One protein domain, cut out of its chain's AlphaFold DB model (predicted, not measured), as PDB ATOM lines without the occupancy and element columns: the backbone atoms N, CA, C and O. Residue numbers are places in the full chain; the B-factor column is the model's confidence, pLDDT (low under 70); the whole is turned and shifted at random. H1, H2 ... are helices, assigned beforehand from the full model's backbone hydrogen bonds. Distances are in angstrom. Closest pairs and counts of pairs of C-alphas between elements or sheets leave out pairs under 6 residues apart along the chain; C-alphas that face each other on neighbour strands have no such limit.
ATOM      1  N   THR A  17     144.859 167.002 171.672       86.31
ATOM      2  CA  THR A  17     145.211 167.697 172.905       86.31
ATOM      3  C   THR A  17     146.233 166.867 173.688       86.31
ATOM      4  O   THR A  17     146.412 165.669 173.443       86.31
ATOM      5  N   ALA A  18     146.945 167.495 174.625       84.38
ATOM      6  CA  ALA A  18     147.950 166.796 175.428       84.38
ATOM      7  C   ALA A  18     147.360 165.570 176.155       84.38
ATOM      8  O   ALA A  18     147.993 164.516 176.188       84.38
ATOM      9  N   ASP A  19     146.125 165.687 176.646       86.94
ATOM     10  CA  ASP A  19     145.422 164.612 177.346       86.94
ATOM     11  C   ASP A  19     145.054 163.462 176.400       86.94
ATOM     12  O   ASP A  19     145.330 162.298 176.690       86.94
ATOM     13  N   GLU A  20     144.494 163.770 175.227       85.81
ATOM     14  CA  GLU A  20     144.155 162.755 174.219       85.81
ATOM     15  C   GLU A  20     145.402 162.032 173.704       85.81
ATOM     16  O   GLU A  20     145.389 160.816 173.511       85.81
ATOM     17  N   ARG A  21     146.510 162.758 173.531       84.75
ATOM     18  CA  ARG A  21     147.796 162.171 173.152       84.75
ATOM     19  C   ARG A  21     148.311 161.210 174.220       84.75
ATOM     20  O   ARG A  21     148.714 160.105 173.874       84.75
ATOM     21  N   ALA A  22     148.253 161.591 175.496       85.75
ATOM     22  CA  ALA A  22     148.688 160.735 176.597       85.75
ATOM     23  C   ALA A  22     147.865 159.436 176.687       85.75
ATOM     24  O   ALA A  22     148.417 158.370 176.960       85.75
ATOM     25  N   ILE A  23     146.556 159.504 176.411       87.06
ATOM     26  CA  ILE A  23     145.683 158.322 176.340       87.06
ATOM     27  C   ILE A  23     146.119 157.403 175.196       87.06
ATOM     28  O   ILE A  23     146.343 156.213 175.416       87.06
ATOM     29  N   VAL A  24     146.287 157.954 173.991       87.69
ATOM     30  CA  VAL A  24     146.684 157.184 172.804       87.69
ATOM     31  C   VAL A  24     148.063 156.553 172.983       87.69
ATOM     32  O   VAL A  24     148.234 155.376 172.683       87.69
ATOM     33  N   GLU A  25     149.042 157.288 173.510       89.19
ATOM     34  CA  GLU A  25     150.381 156.759 173.798       89.19
ATOM     35  C   GLU A  25     150.334 155.627 174.835       89.19
ATOM     36  O   GLU A  25     150.980 154.590 174.659       89.19
ATOM     37  N   GLY A  26     149.523 155.783 175.885       89.12
ATOM     38  CA  GLY A  26     149.302 154.738 176.880       89.12
ATOM     39  C   GLY A  26     148.651 153.485 176.294       89.12
ATOM     40  O   GLY A  26     149.044 152.366 176.632       89.12
ATOM     41  N   ASP A  27     147.677 153.643 175.402       92.56
ATOM     42  CA  ASP A  27     147.007 152.524 174.742       92.56
ATOM     43  C   ASP A  27     147.906 151.832 173.712       92.56
ATOM     44  O   ASP A  27     147.943 150.601 173.672       92.56
ATOM     45  N   LEU A  28     148.713 152.586 172.960       93.69
ATOM     46  CA  LEU A  28     149.742 152.032 172.074       93.69
ATOM     47  C   LEU A  28     150.732 151.161 172.854       93.69
ATOM     48  O   LEU A  28     150.974 150.017 172.472       93.69
ATOM     49  N   ALA A  29     151.223 151.636 174.001       92.12
ATOM     50  CA  ALA A  29     152.125 150.854 174.846       92.12
ATOM     51  C   ALA A  29     151.485 149.542 175.348       92.12
ATOM     52  O   ALA A  29     152.160 148.512 175.450       92.12
ATOM     53  N   LYS A  30     150.176 149.547 175.643       93.44
ATOM     54  CA  LYS A  30     149.438 148.330 176.025       93.44
ATOM     55  C   LYS A  30     149.313 147.355 174.860       93.44
ATOM     56  O   LYS A  30     149.485 146.155 175.075       93.44
ATOM     57  N   LEU A  31     149.014 147.847 173.657       95.94
ATOM     58  CA  LEU A  31     148.906 147.023 172.453       95.94
ATOM     59  C   LEU A  31     150.250 146.382 172.103       95.94
ATOM     60  O   LEU A  31     150.299 145.168 171.916       95.94
ATOM     61  N   ASP A  32     151.341 147.146 172.135       94.50
ATOM     62  CA  ASP A  32     152.696 146.619 171.936       94.50
ATOM     63  C   ASP A  32     153.043 145.542 172.971       94.50
ATOM     64  O   ASP A  32     153.601 144.491 172.648       94.50
ATOM     65  N   GLY A  33     152.684 145.778 174.236       93.50
ATOM     66  CA  GLY A  33     152.863 144.802 175.304       93.50
ATOM     67  C   GLY A  33     152.039 143.529 175.100       93.50
ATOM     68  O   GLY A  33     152.520 142.438 175.406       93.50
ATOM     69  N   LEU A  34     150.810 143.643 174.592       93.75
ATOM     70  CA  LEU A  34     149.962 142.496 174.276       93.75
ATOM     71  C   LEU A  34     150.530 141.694 173.105       93.75
ATOM     72  O   LEU A  34     150.634 140.478 173.223       93.75
ATOM     73  N   ILE A  35     150.933 142.357 172.020       92.44
ATOM     74  CA  ILE A  35     151.525 141.704 170.845       92.44
ATOM     75  C   ILE A  35     152.755 140.894 171.263       92.44
ATOM     76  O   ILE A  35     152.798 139.695 171.013       92.44
ATOM     77  N   ARG A  36     153.679 141.495 172.026       92.81
ATOM     78  CA  ARG A  36     154.866 140.788 172.540       92.81
ATOM     79  C   ARG A  36     154.528 139.573 173.399       92.81
ATOM     80  O   ARG A  36     155.189 138.547 173.315       92.81
ATOM     81  N   LYS A  37     153.495 139.661 174.242       93.06
ATOM     82  CA  LYS A  37     153.049 138.515 175.058       93.06
ATOM     83  C   LYS A  37     152.520 137.362 174.208       93.06
ATOM     84  O   LYS A  37     152.507 136.231 174.683       93.06
ATOM     85  N   LEU A  38     152.048 137.649 172.998       94.75
ATOM     86  CA  LEU A  38     151.511 136.657 172.078       94.75
ATOM     87  C   LEU A  38     152.583 136.035 171.171       94.75
ATOM     88  O   LEU A  38     152.286 135.016 170.554       94.75
ATOM     89  N   ASP A  39     153.809 136.571 171.123       92.25
ATOM     90  CA  ASP A  39     154.884 136.102 170.226       92.25
ATOM     91  C   ASP A  39     155.199 134.606 170.365       92.25
ATOM     92  O   ASP A  39     155.559 133.958 169.377       92.25
ATOM     93  N   ASP A  40     155.013 134.056 171.569       90.62
ATOM     94  CA  ASP A  40     155.274 132.654 171.909       90.62
ATOM     95  C   ASP A  40     153.997 131.845 172.190       90.62
ATOM     96  O   ASP A  40     154.063 130.678 172.581       90.62
ATOM     97  N   VAL A  41     152.816 132.434 171.982       95.44
ATOM     98  CA  VAL A  41     151.541 131.725 172.123       95.44
ATOM     99  C   VAL A  41     151.249 130.963 170.826       95.44
ATOM    100  O   VAL A  41     151.189 131.578 169.757       95.44
ATOM    101  N   PRO A  42     151.047 129.632 170.874       94.06
ATOM    102  CA  PRO A  42     150.707 128.861 169.686       94.06
ATOM    103  C   PRO A  42     149.385 129.326 169.072       94.06
ATOM    104  O   PRO A  42     148.373 129.480 169.758       94.06
ATOM    105  N   THR A  43     149.385 129.509 167.756       90.38
ATOM    106  CA  THR A  43     148.161 129.702 166.975       90.38
ATOM    107  C   THR A  43     147.426 128.367 166.792       90.38
ATOM    108  O   THR A  43     147.895 127.313 167.226       90.38
ATOM    109  N   LEU A  44     146.270 128.382 166.120       93.00
ATOM    110  CA  LEU A  44     145.454 127.177 165.902       93.00
ATOM    111  C   LEU A  44     146.180 126.056 165.140       93.00
ATOM    112  O   LEU A  44     145.789 124.899 165.256       93.00
ATOM    113  N   ASP A  45     147.226 126.380 164.378       92.56
ATOM    114  CA  ASP A  45     148.042 125.388 163.672       92.56
ATOM    115  C   ASP A  45     149.280 124.924 164.461       92.56
ATOM    116  O   ASP A  45     150.114 124.181 163.942       92.56
ATOM    117  N   GLY A  46     149.391 125.345 165.723       92.44
ATOM    118  CA  GLY A  46     150.450 124.958 166.650       92.44
ATOM    119  C   GLY A  46     151.735 125.776 166.538       92.44
ATOM    120  O   GLY A  46     152.598 125.646 167.404       92.44
ATOM    121  N   ARG A  47     151.883 126.633 165.521       94.19
ATOM    122  CA  ARG A  47     153.054 127.512 165.379       94.19
ATOM    123  C   ARG A  47     152.847 128.823 166.116       94.19
ATOM    124  O   ARG A  47     151.729 129.337 166.161       94.19
ATOM    125  N   THR A  48     153.926 129.388 166.640       94.81
ATOM    126  CA  THR A  48     153.922 130.718 167.264       94.81
ATOM    127  C   THR A  48     154.119 131.820 166.210       94.81
ATOM    128  O   THR A  48     154.703 131.555 165.149       94.81
ATOM    129  N   PRO A  49     153.680 133.067 166.467       92.69
ATOM    130  CA  PRO A  49     153.957 134.201 165.580       92.69
ATOM    131  C   PRO A  49     155.440 134.352 165.209       92.69
ATOM    132  O   PRO A  49     155.761 134.502 164.027       92.69
ATOM    133  N   SER A  50     156.352 134.193 166.175       88.62
ATOM    134  CA  SER A  50     157.805 134.269 165.954       88.62
ATOM    135  C   SER A  50     158.321 133.245 164.928       88.62
ATOM    136  O   SER A  50     159.184 133.550 164.099       88.62
ATOM    137  N   GLN A  51     157.750 132.037 164.908       89.75
ATOM    138  CA  GLN A  51     158.089 130.992 163.936       89.75
ATOM    139  C   GLN A  51     157.537 131.278 162.533       89.75
ATOM    140  O   GLN A  51     158.152 130.897 161.531       89.75
ATOM    141  N   ILE A  52     156.372 131.926 162.442       90.19
ATOM    142  CA  ILE A  52     155.744 132.294 161.167       90.19
ATOM    143  C   ILE A  52     156.555 133.404 160.482       90.19
ATOM    144  O   ILE A  52     156.852 133.291 159.290       90.19
ATOM    145  N   GLU A  53     156.973 134.428 161.229       83.50
ATOM    146  CA  GLU A  53     157.799 135.532 160.720       83.50
ATOM    147  C   GLU A  53     159.176 135.057 160.233       83.50
ATOM    148  O   GLU A  53     159.586 135.367 159.111       83.50
ATOM    149  N   ALA A  54     159.863 134.217 161.015       78.00
ATOM    150  CA  ALA A  54     161.175 133.674 160.653       78.00
ATOM    151  C   ALA A  54     161.159 132.854 159.348       78.00
ATOM    152  O   ALA A  54     162.173 132.765 158.653       78.00
ATOM    153  N   LYS A  55     160.011 132.255 158.997       74.50
ATOM    154  CA  LYS A  55     159.824 131.520 157.739       74.50
ATOM    155  C   LYS A  55     159.586 132.445 156.544       74.50
ATOM    156  O   LYS A  55     159.930 132.066 155.434       74.50
ATOM    157  N   LYS A  56     158.992 133.622 156.749       71.69
ATOM    158  CA  LYS A  56     158.704 134.593 155.681       71.69
ATOM    159  C   LYS A  56     159.964 135.315 155.189       71.69
ATOM    160  O   LYS A  56     160.011 135.732 154.039       71.69
ATOM    161  N   ASN A  57     160.974 135.431 156.053       65.56
ATOM    162  CA  ASN A  57     162.255 136.073 155.746       65.56
ATOM    163  C   ASN A  57     163.325 135.095 155.211       65.56
ATOM    164  O   ASN A  57     164.497 135.464 155.129       65.56
ATOM    165  N   ARG A  58     162.942 133.855 154.884       55.31
ATOM    166  CA  ARG A  58     163.776 132.831 154.237       55.31
ATOM    167  C   ARG A  58     163.276 132.568 152.826       55.31
ATOM    168  O   ARG A  58     164.142 132.309 151.965       55.31
TER     169      ARG A  58
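What this domain is: This is residues 17 to 58 of the 58 residues of the protein "Site-specific recombinase, phage integrase family" of Pseudomonas syringae pv. maculicola (UniProt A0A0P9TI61). One long helix, H1, makes the length of an L, and a loop at its far end turns the chain into a short helix, H2, which makes the foot. Residues 17 to 34, of which 18 to 34 belong to H1, stick out with nothing packed on them. The printed part has 42 residues with two named helices, H1 then H2, and no named strand; the class is all helix. The whole is extended, with a radius of gyration of the C-alphas of 14.9 A and spans of 43 by 21 by 11 A.

Where its parts are: H1, residues 18 to 38, begins with C-alpha 18 at (147.950, 166.796, 175.428) and is 30.5 A long from first to last C-alpha. H2, residues 49 to 56, is 11.0 A long and ends with C-alpha 56 at (158.704, 134.593, 155.681).

How they stand to each other: H1 and H2 are close but not clearly touching; their closest C-alphas, those of Leu 38 and Pro 49, are 7.4 A apart. Their lines are about perpendicular, at 78 degrees. In H1 and H2 every O i to N i+4 pair is within hydrogen-bond range.

The domain as a whole: The C-alphas of Thr 17 and Arg 58, the two farthest apart, are 43.7 A apart. The printed part has no cut, and the 10 residues between H1 and H2 form a short link. Mean pLDDT of the printed part is 88.3; residues 57 to 58 are under 70.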